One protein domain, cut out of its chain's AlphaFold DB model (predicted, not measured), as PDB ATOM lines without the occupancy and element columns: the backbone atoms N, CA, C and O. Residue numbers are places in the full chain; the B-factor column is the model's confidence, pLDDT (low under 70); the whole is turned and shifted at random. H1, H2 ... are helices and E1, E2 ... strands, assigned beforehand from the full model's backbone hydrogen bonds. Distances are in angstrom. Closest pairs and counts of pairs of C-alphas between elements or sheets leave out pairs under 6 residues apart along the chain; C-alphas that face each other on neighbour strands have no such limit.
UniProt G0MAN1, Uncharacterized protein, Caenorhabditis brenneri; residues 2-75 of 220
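Overview. This is residues 2 to 75 of the 220 residues of an uncharacterized protein of Caenorhabditis brenneri (UniProt G0MAN1). One long helix, H1, makes an arm whose residues 2 to 14 stick out from a small flat body. In the body the lone strand E1 lies near the middle, with H4 and the short helices H2 and H3 placed about it and a long unnamed stretch, residues 28 to 41, between H2 and H3. The printed part has 74 residues, with four named helices and one named strand in the order H1, H2, H3, H4, E1, and its class is mostly helix. The whole is loose, with a radius of gyration of the C-alphas of 15.3 A and spans of 51 by 31 by 14 A.

Arrangement. H1, residues 2 to 21, meets H2, residues 24 to 27, only through their link. H1 is apart from E1, residues 66 to 71, which pairs with no named strand. The closest C-alphas of H2 and E1, those of Trp 25 and Gly 68, are 6.1 A apart. Those of E1 and H3, residues 42 to 45, are Glu 71 and Phe 42, at 5.2 A. H4, residues 52 to 63, only just touches H3, with residues 52 to 55 alone and 3 pairs of C-alphas within 8 A, the closest being Leu 45 and Arg 52 at 5.4 A. In H1 and H4 every O i to N i+4 pair is within hydrogen-bond range; H2 and H3 are too short for such a pair.

Along the chain. H1 begins at C-alpha 2 (-10.062, 33.940, -60.445) and is 28.7 A long. H4 is 16.1 A long, and E1, 16.5 A long, ends at C-alpha 71 (-20.566, 25.865, -28.351).

Size, cuts and confidence. The farthest C-alphas, those of Ser 2 and Lys 61, are 51.2 A apart. The printed part has no cut, and the link from H2 to H3 is long. Mean pLDDT of the printed part is 88.5, with residue 48 under 70.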
ATOM      1  N   SER A   2     -11.040  34.336 -61.480       87.31
ATOM      2  CA  SER A   2     -10.062  33.940 -60.445       87.31
ATOM      3  C   SER A   2     -10.489  34.244 -58.998       87.31
ATOM      4  O   SER A   2     -10.306  33.403 -58.128       87.31
ATOM      5  N   LEU A   3     -11.133  35.390 -58.737       91.06
ATOM      6  CA  LEU A   3     -11.596  35.752 -57.386       91.06
ATOM      7  C   LEU A   3     -12.668  34.784 -56.845       91.06
ATOM      8  O   LEU A   3     -12.613  34.381 -55.691       91.06
ATOM      9  N   ILE A   4     -13.618  34.375 -57.692       93.06
ATOM     10  CA  ILE A   4     -14.714  33.469 -57.305       93.06
ATOM     11  C   ILE A   4     -14.156  32.085 -56.960       93.06
ATOM     12  O   ILE A   4     -14.553  31.497 -55.961       93.06
ATOM     13  N   VAL A   5     -13.194  31.590 -57.744       93.56
ATOM     14  CA  VAL A   5     -12.533  30.304 -57.479       93.56
ATOM     15  C   VAL A   5     -11.758  30.348 -56.159       93.56
ATOM     16  O   VAL A   5     -11.866  29.418 -55.366       93.56
ATOM     17  N   ILE A   6     -11.043  31.441 -55.878       93.94
ATOM     18  CA  ILE A   6     -10.332  31.625 -54.603       93.94
ATOM     19  C   ILE A   6     -11.318  31.642 -53.425       93.94
ATOM     20  O   ILE A   6     -11.082  30.961 -52.429       93.94
ATOM     21  N   ILE A   7     -12.445  32.353 -53.548       94.94
ATOM     22  CA  ILE A   7     -13.493  32.384 -52.515       94.94
ATOM     23  C   ILE A   7     -14.079  30.985 -52.294       94.94
ATOM     24  O   ILE A   7     -14.229  30.564 -51.151       94.94
ATOM     25  N   LEU A   8     -14.366  30.232 -53.359       94.50
ATOM     26  CA  LEU A   8     -14.900  28.872 -53.246       94.50
ATOM     27  C   LEU A   8     -13.912  27.919 -52.560       94.50
ATOM     28  O   LEU A   8     -14.312  27.181 -51.662       94.50
ATOM     29  N   ILE A   9     -12.626  27.968 -52.921       94.12
ATOM     30  CA  ILE A   9     -11.578  27.169 -52.266       94.12
ATOM     31  C   ILE A   9     -11.472  27.541 -50.785       94.12
ATOM     32  O   ILE A   9     -11.416  26.657 -49.931       94.12
ATOM     33  N   PHE A  10     -11.498  28.839 -50.470       93.88
ATOM     34  CA  PHE A  10     -11.467  29.321 -49.093       93.88
ATOM     35  C   PHE A  10     -12.669  28.810 -48.288       93.88
ATOM     36  O   PHE A  10     -12.493  28.287 -47.190       93.88
ATOM     37  N   VAL A  11     -13.881  28.871 -48.846       93.94
ATOM     38  CA  VAL A  11     -15.094  28.355 -48.196       93.94
ATOM     39  C   VAL A  11     -14.998  26.845 -47.965       93.94
ATOM     40  O   VAL A  11     -15.276  26.384 -46.860       93.94
ATOM     41  N   VAL A  12     -14.559  26.060 -48.953       94.25
ATOM     42  CA  VAL A  12     -14.382  24.604 -48.790       94.25
ATOM     43  C   VAL A  12     -13.355  24.295 -47.698       94.25
ATOM     44  O   VAL A  12     -13.602  23.443 -46.845       94.25
ATOM     45  N   PHE A  13     -12.236  25.017 -47.670       94.06
ATOM     46  CA  PHE A  13     -11.209  24.828 -46.650       94.06
ATOM     47  C   PHE A  13     -11.728  25.166 -45.246       94.06
ATOM     48  O   PHE A  13     -11.579  24.367 -44.321       94.06
ATOM     49  N   VAL A  14     -12.395  26.313 -45.089       90.38
ATOM     50  CA  VAL A  14     -12.972  26.745 -43.809       90.38
ATOM     51  C   VAL A  14     -14.049  25.765 -43.344       90.38
ATOM     52  O   VAL A  14     -14.009  25.307 -42.205       90.38
ATOM     53  N   THR A  15     -14.987  25.384 -44.212       88.75
ATOM     54  CA  THR A  15     -16.054  24.433 -43.859       88.75
ATOM     55  C   THR A  15     -15.507  23.049 -43.501       88.75
ATOM     56  O   THR A  15     -15.945  22.467 -42.507       88.75
ATOM     57  N   GLY A  16     -14.501  22.555 -44.229       90.31
ATOM     58  CA  GLY A  16     -13.805  21.308 -43.914       90.31
ATOM     59  C   GLY A  16     -13.069  21.361 -42.573       90.31
ATOM     60  O   GLY A  16     -13.190  20.438 -41.765       90.31
ATOM     61  N   TYR A  17     -12.369  22.462 -42.291       89.88
ATOM     62  CA  TYR A  17     -11.692  22.678 -41.012       89.88
ATOM     63  C   TYR A  17     -12.681  22.715 -39.838       89.88
ATOM     64  O   TYR A  17     -12.492  22.011 -38.844       89.88
ATOM     65  N   TYR A  18     -13.784  23.457 -39.967       86.56
ATOM     66  CA  TYR A  18     -14.840  23.490 -38.951       86.56
ATOM     67  C   TYR A  18     -15.480  22.113 -38.744       86.56
ATOM     68  O   TYR A  18     -15.623  21.667 -37.605       86.56
ATOM     69  N   ALA A  19     -15.807  21.391 -39.819       86.81
ATOM     70  CA  ALA A  19     -16.324  20.028 -39.718       86.81
ATOM     71  C   ALA A  19     -15.336  19.104 -38.985       86.81
ATOM     72  O   ALA A  19     -15.738  18.309 -38.133       86.81
ATOM     73  N   TRP A  20     -14.033  19.246 -39.244       88.69
ATOM     74  CA  TRP A  20     -13.000  18.507 -38.528       88.69
ATOM     75  C   TRP A  20     -12.950  18.861 -37.033       88.69
ATOM     76  O   TRP A  20     -12.852  17.945 -36.210       88.69
ATOM     77  N   LEU A  21     -13.087  20.133 -36.643       88.19
ATOM     78  CA  LEU A  21     -13.172  20.538 -35.229       88.19
ATOM     79  C   LEU A  21     -14.365  19.880 -34.512       88.19
ATOM     80  O   LEU A  21     -14.206  19.303 -33.429       88.19
ATOM     81  N   HIS A  22     -15.530  19.839 -35.164       87.25
ATOM     82  CA  HIS A  22     -16.751  19.204 -34.647       87.25
ATOM     83  C   HIS A  22     -16.688  17.668 -34.543       87.25
ATOM     84  O   HIS A  22     -17.626  17.038 -34.054       87.25
ATOM     85  N   THR A  23     -15.582  17.034 -34.951       89.62
ATOM     86  CA  THR A  23     -15.356  15.596 -34.717       89.62
ATOM     87  C   THR A  23     -14.431  15.295 -33.534       89.62
ATOM     88  O   THR A  23     -14.229  14.123 -33.221       89.62
ATOM     89  N   TYR A  24     -13.907  16.312 -32.836       92.94
ATOM     90  CA  TYR A  24     -13.032  16.156 -31.662       92.94
ATOM     91  C   TYR A  24     -13.546  15.136 -30.627       92.94
ATOM     92  O   TYR A  24     -12.829  14.181 -30.323       92.94
ATOM     93  N   TRP A  25     -14.785  15.269 -30.137       94.06
ATOM     94  CA  TRP A  25     -15.330  14.362 -29.116       94.06
ATOM     95  C   TRP A  25     -15.502  12.937 -29.628       94.06
ATOM     96  O   TRP A  25     -15.132  11.985 -28.943       94.06
ATOM     97  N   ARG A  26     -15.943  12.788 -30.882       90.00
ATOM     98  CA  ARG A  26     -16.054  11.481 -31.539       90.00
ATOM     99  C   ARG A  26     -14.696  10.786 -31.639       90.00
ATOM    100  O   ARG A  26     -14.607   9.598 -31.354       90.00
ATOM    101  N   ARG A  27     -13.634  11.521 -31.992       93.50
ATOM    102  CA  ARG A  27     -12.258  10.988 -32.032       93.50
ATOM    103  C   ARG A  27     -11.736  10.587 -30.649       93.50
ATOM    104  O   ARG A  27     -10.852   9.746 -30.562       93.50
ATOM    105  N   LYS A  28     -12.268  11.186 -29.582       94.19
ATOM    106  CA  LYS A  28     -11.947  10.856 -28.186       94.19
ATOM    107  C   LYS A  28     -12.882   9.809 -27.570       94.19
ATOM    108  O   LYS A  28     -12.736   9.509 -26.393       94.19
ATOM    109  N   GLY A  29     -13.824   9.257 -28.341       94.19
ATOM    110  CA  GLY A  29     -14.783   8.264 -27.849       94.19
ATOM    111  C   GLY A  29     -15.836   8.828 -26.888       94.19
ATOM    112  O   GLY A  29     -16.497   8.064 -26.194       94.19
ATOM    113  N   VAL A  30     -16.005  10.152 -26.836       95.38
ATOM    114  CA  VAL A  30     -16.980  10.815 -25.962       95.38
ATOM    115  C   VAL A  30     -18.298  10.988 -26.715       95.38
ATOM    116  O   VAL A  30     -18.329  11.516 -27.829       95.38
ATOM    117  N   SER A  31     -19.391  10.527 -26.105       94.00
ATOM    118  CA  SER A  31     -20.741  10.655 -26.661       94.00
ATOM    119  C   SER A  31     -21.325  12.052 -26.410       94.00
ATOM    120  O   SER A  31     -20.849  12.778 -25.540       94.00
ATOM    121  N   GLY A  32     -22.350  12.446 -27.170       92.06
ATOM    122  CA  GLY A  32     -23.064  13.700 -26.933       92.06
ATOM    123  C   GLY A  32     -23.879  14.201 -28.125       92.06
ATOM    124  O   GLY A  32     -23.927  13.542 -29.173       92.06
ATOM    125  N   PRO A  33     -24.572  15.343 -27.971       90.62
ATOM    126  CA  PRO A  33     -25.366  15.929 -29.041       90.62
ATOM    127  C   PRO A  33     -24.459  16.404 -30.182       90.62
ATOM    128  O   PRO A  33     -23.419  17.022 -29.967       90.62
ATOM    129  N   ARG A  34     -24.867  16.123 -31.426       79.88
ATOM    130  CA  ARG A  34     -24.110  16.542 -32.619       79.88
ATOM    131  C   ARG A  34     -24.166  18.056 -32.839       79.88
ATOM    132  O   ARG A  34     -23.187  18.627 -33.307       79.88
ATOM    133  N   GLY A  35     -25.281  18.689 -32.468       81.50
ATOM    134  CA  GLY A  35     -25.542  20.096 -32.761       81.50
ATOM    135  C   GLY A  35     -25.706  20.382 -34.258       81.50
ATOM    136  O   GLY A  35     -25.639  19.479 -35.095       81.50
ATOM    137  N   LEU A  36     -25.933  21.651 -34.586       82.12
ATOM    138  CA  LEU A  36     -25.947  22.162 -35.953       82.12
ATOM    139  C   LEU A  36     -24.512  22.386 -36.464       82.12
ATOM    140  O   LEU A  36     -23.622  22.698 -35.665       82.12
ATOM    141  N   PRO A  37     -24.267  22.297 -37.786       76.50
ATOM    142  CA  PRO A  37     -23.001  22.727 -38.371       76.50
ATOM    143  C   PRO A  37     -22.667  24.175 -37.970       76.50
ATOM    144  O   PRO A  37     -23.549  25.033 -37.983       76.50
ATOM    145  N   PHE A  38     -21.405  24.444 -37.615       75.25
ATOM    146  CA  PHE A  38     -20.850  25.741 -37.169       75.25
ATOM    147  C   PHE A  38     -21.359  26.278 -35.822       75.25
ATOM    148  O   PHE A  38     -20.562  26.782 -35.036       75.25
ATOM    149  N   LEU A  39     -22.659  26.176 -35.536       78.88
ATOM    150  CA  LEU A  39     -23.263  26.668 -34.290       78.88
ATOM    151  C   LEU A  39     -23.145  25.660 -33.136       78.88
ATOM    152  O   LEU A  39     -23.240  26.032 -31.963       78.88
ATOM    153  N   GLY A  40     -22.945  24.379 -33.441       83.44
ATOM    154  CA  GLY A  40     -22.969  23.321 -32.442       83.44
ATOM    155  C   GLY A  40     -24.330  23.252 -31.749       83.44
ATOM    156  O   GLY A  40     -25.379  23.328 -32.386       83.44
ATOM    157  N   SER A  41     -24.327  23.090 -30.431       85.88
ATOM    158  CA  SER A  41     -25.541  23.056 -29.605       85.88
ATOM    159  C   SER A  41     -25.950  24.439 -29.085       85.88
ATOM    160  O   SER A  41     -26.812  24.532 -28.216       85.88
ATOM    161  N   PHE A  42     -25.350  25.518 -29.608       81.12
ATOM    162  CA  PHE A  42     -25.637  26.881 -29.162       81.12
ATOM    163  C   PHE A  42     -27.106  27.260 -29.364       81.12
ATOM    164  O   PHE A  42     -27.682  27.886 -28.490       81.12
ATOM    165  N   TYR A  43     -27.725  26.827 -30.467       78.81
ATOM    166  CA  TYR A  43     -29.141  27.094 -30.740       78.81
ATOM    167  C   TYR A  43     -30.066  26.521 -29.656       78.81
ATOM    168  O   TYR A  43     -30.924  27.236 -29.155       78.81
ATOM    169  N   GLU A  44     -29.848  25.266 -29.239       81.25
ATOM    170  CA  GLU A  44     -30.617  24.662 -28.143       81.25
ATOM    171  C   GLU A  44     -30.344  25.400 -26.820       81.25
ATOM    172  O   GLU A  44     -31.269  25.703 -26.083       81.25
ATOM    173  N   LEU A  45     -29.089  25.762 -26.534       82.25
ATOM    174  CA  LEU A  45     -28.700  26.434 -25.282       82.25
ATOM    175  C   LEU A  45     -29.050  27.930 -25.208       82.25
ATOM    176  O   LEU A  45     -28.940  28.530 -24.133       82.25
ATOM    177  N   ALA A  46     -29.391  28.545 -26.337       78.62
ATOM    178  CA  ALA A  46     -29.800  29.941 -26.437       78.62
ATOM    179  C   ALA A  46     -31.325  30.109 -26.394       78.62
ATOM    180  O   ALA A  46     -31.795  31.246 -26.417       78.62
ATOM    181  N   ASP A  47     -32.087  29.011 -26.325       78.75
ATOM    182  CA  ASP A  47     -33.536  29.069 -26.174       78.75
ATOM    183  C   ASP A  47     -33.906  29.729 -24.840       78.75
ATOM    184  O   ASP A  47     -33.635  29.210 -23.757       78.75
ATOM    185  N   VAL A  48     -34.532  30.900 -24.940       68.75
ATOM    186  CA  VAL A  48     -34.973  31.705 -23.797       68.75
ATOM    187  C   VAL A  48     -36.080  30.986 -23.022       68.75
ATOM    188  O   VAL A  48     -36.162  31.127 -21.807       68.75
ATOM    189  N   ASN A  49     -36.871  30.154 -23.707       73.19
ATOM    190  CA  ASN A  49     -37.957  29.384 -23.107       73.19
ATOM    191  C   ASN A  49     -37.471  28.082 -22.456       73.19
ATOM    192  O   ASN A  49     -38.272  27.330 -21.918       73.19
ATOM    193  N   SER A  50     -36.177  27.760 -22.522       76.12
ATOM    194  CA  SER A  50     -35.645  26.517 -21.964       76.12
ATOM    195  C   SER A  50     -34.343  26.786 -21.213       76.12
ATOM    196  O   SER A  50     -33.268  26.796 -21.819       76.12
ATOM    197  N   PRO A  51     -34.377  26.936 -19.875       81.44
ATOM    198  CA  PRO A  51     -33.173  27.115 -19.083       81.44
ATOM    199  C   PRO A  51     -32.133  26.040 -19.398       81.44
ATOM    200  O   PRO A  51     -32.418  24.838 -19.374       81.44
ATOM    201  N   ARG A  52     -30.890  26.475 -19.640       84.31
ATOM    202  CA  ARG A  52     -29.762  25.612 -20.041       84.31
ATOM    203  C   ARG A  52     -29.611  24.371 -19.161       84.31
ATOM    204  O   ARG A  52     -29.272  23.296 -19.650       84.31
ATOM    205  N   VAL A  53     -29.901  24.506 -17.867       85.31
ATOM    206  CA  VAL A  53     -29.844  23.416 -16.884       85.31
ATOM    207  C   VAL A  53     -30.765  22.252 -17.265       85.31
ATOM    208  O   VAL A  53     -30.355  21.094 -17.167       85.31
ATOM    209  N   PHE A  54     -31.984  22.519 -17.743       88.31
ATOM    210  CA  PHE A  54     -32.921  21.467 -18.139       88.31
ATOM    211  C   PHE A  54     -32.456  20.724 -19.392       88.31
ATOM    212  O   PHE A  54     -32.558  19.497 -19.456       88.31
ATOM    213  N   ILE A  55     -31.874  21.446 -20.348       89.44
ATOM    214  CA  ILE A  55     -31.307  20.876 -21.576       89.44
ATOM    215  C   ILE A  55     -30.115  19.976 -21.241       89.44
ATOM    216  O   ILE A  55     -30.086  18.810 -21.639       89.44
ATOM    217  N   ILE A  56     -29.183  20.470 -20.423       90.94
ATOM    218  CA  ILE A  56     -28.031  19.693 -19.946       90.94
ATOM    219  C   ILE A  56     -28.506  18.446 -19.195       90.94
ATOM    220  O   ILE A  56     -27.987  17.354 -19.426       90.94
ATOM    221  N   ARG A  57     -29.540  18.560 -18.350       90.75
ATOM    222  CA  ARG A  57     -30.129  17.415 -17.642       90.75
ATOM    223  C   ARG A  57     -30.754  16.399 -18.600       90.75
ATOM    224  O   ARG A  57     -30.610  15.195 -18.386       90.75
ATOM    225  N   LYS A  58     -31.435  16.849 -19.658       91.94
ATOM    226  CA  LYS A  58     -31.992  15.981 -20.710       91.94
ATOM    227  C   LYS A  58     -30.882  15.231 -21.447       91.94
ATOM    228  O   LYS A  58     -31.008  14.028 -21.672       91.94
ATOM    229  N   TRP A  59     -29.788  15.906 -21.782       93.44
ATOM    230  CA  TRP A  59     -28.624  15.269 -22.394       93.44
ATOM    231  C   TRP A  59     -27.931  14.294 -21.446       93.44
ATOM    232  O   TRP A  59     -27.630  13.186 -21.873       93.44
ATOM    233  N   ALA A  60     -27.782  14.629 -20.164       94.19
ATOM    234  CA  ALA A  60     -27.214  13.722 -19.167       94.19
ATOM    235  C   ALA A  60     -28.025  12.420 -19.042       94.19
ATOM    236  O   ALA A  60     -27.461  11.332 -18.960       94.19
ATOM    237  N   LYS A  61     -29.363  12.500 -19.109       94.44
ATOM    238  CA  LYS A  61     -30.229  11.307 -19.147       94.44
ATOM    239  C   LYS A  61     -30.016  10.452 -20.403       94.44
ATOM    240  O   LYS A  61     -30.201   9.243 -20.342       94.44
ATOM    241  N   LYS A  62     -29.663  11.065 -21.538       95.12
ATOM    242  CA  LYS A  62     -29.529  10.391 -22.840       95.12
ATOM    243  C   LYS A  62     -28.126   9.839 -23.104       95.12
ATOM    244  O   LYS A  62     -27.996   8.756 -23.659       95.12
ATOM    245  N   PHE A  63     -27.096  10.605 -22.764       94.50
ATOM    246  CA  PHE A  63     -25.693  10.322 -23.081       94.50
ATOM    247  C   PHE A  63     -24.894   9.844 -21.860       94.50
ATOM    248  O   PHE A  63     -23.752   9.414 -21.998       94.50
ATOM    249  N   GLY A  64     -25.506   9.870 -20.673       94.88
ATOM    250  CA  GLY A  64     -24.899   9.443 -19.420       94.88
ATOM    251  C   GLY A  64     -24.256  10.590 -18.643       94.88
ATOM    252  O   GLY A  64     -24.438  11.771 -18.939       94.88
ATOM    253  N   LYS A  65     -23.495  10.226 -17.607       94.50
ATOM    254  CA  LYS A  65     -22.878  11.180 -16.669       94.50
ATOM    255  C   LYS A  65     -21.746  12.001 -17.289       94.50
ATOM    256  O   LYS A  65     -21.409  13.047 -16.749       94.50
ATOM    257  N   VAL A  66     -21.151  11.534 -18.385       96.12
ATOM    258  CA  VAL A  66     -20.040  12.210 -19.064       96.12
ATOM    259  C   VAL A  66     -20.348  12.276 -20.548       96.12
ATOM    260  O   VAL A  66     -20.484  11.245 -21.203       96.12
ATOM    261  N   PHE A  67     -20.466  13.490 -21.076       95.81
ATOM    262  CA  PHE A  67     -20.759  13.712 -22.488       95.81
ATOM    263  C   PHE A  67     -20.178  15.043 -22.965       95.81
ATOM    264  O   PHE A  67     -19.973  15.969 -22.182       95.81
ATOM    265  N   GLY A  68     -19.899  15.132 -24.261       95.00
ATOM    266  CA  GLY A  68     -19.304  16.299 -24.901       95.00
ATOM    267  C   GLY A  68     -20.273  16.964 -25.868       95.00
ATOM    268  O   GLY A  68     -20.992  16.294 -26.603       95.00
ATOM    269  N   PHE A  69     -20.280  18.288 -25.902       93.00
ATOM    270  CA  PHE A  69     -21.015  19.068 -26.895       93.00
ATOM    271  C   PHE A  69     -20.138  20.205 -27.427       93.00
ATOM    272  O   PHE A  69     -18.962  20.320 -27.071       93.00
ATOM    273  N   TYR A  70     -20.696  21.017 -28.320       90.94
ATOM    274  CA  TYR A  70     -19.998  22.141 -28.934       90.94
ATOM    275  C   TYR A  70     -20.769  23.437 -28.713       90.94
ATOM    276  O   TYR A  70     -21.974  23.485 -28.961       90.94
ATOM    277  N   GLU A  71     -20.068  24.489 -28.306       87.06
ATOM    278  CA  GLU A  71     -20.566  25.865 -28.351       87.06
ATOM    279  C   GLU A  71     -19.825  26.618 -29.452       87.06
ATOM    280  O   GLU A  71     -18.647  26.963 -29.299       87.06
ATOM    281  N   GLY A  72     -20.485  26.814 -30.598       85.69
ATOM    282  CA  GLY A  72     -19.785  27.215 -31.815       85.69
ATOM    283  C   GLY A  72     -18.679  26.206 -32.143       85.69
ATOM    284  O   GLY A  72     -18.923  25.002 -32.173       85.69
ATOM    285  N   ALA A  73     -17.442  26.687 -32.287       84.50
ATOM    286  CA  ALA A  73     -16.259  25.846 -32.503       84.50
ATOM    287  C   ALA A  73     -15.643  25.254 -31.218       84.50
ATOM    288  O   ALA A  73     -14.722  24.441 -31.303       84.50
ATOM    289  N   THR A  74     -16.103  25.661 -30.030       87.19
ATOM    290  CA  THR A  74     -15.459  25.294 -28.761       87.19
ATOM    291  C   THR A  74     -16.001  23.959 -28.244       87.19
ATOM    292  O   THR A  74     -17.199  23.871 -27.959       87.19
ATOM    293  N   PRO A  75     -15.165  22.915 -28.081       90.94
ATOM    294  CA  PRO A  75     -15.595  21.666 -27.465       90.94
ATOM    295  C   PRO A  75     -15.793  21.855 -25.953       90.94
ATOM    296  O   PRO A  75     -14.900  22.332 -25.256       90.94
TER     297      PRO A  75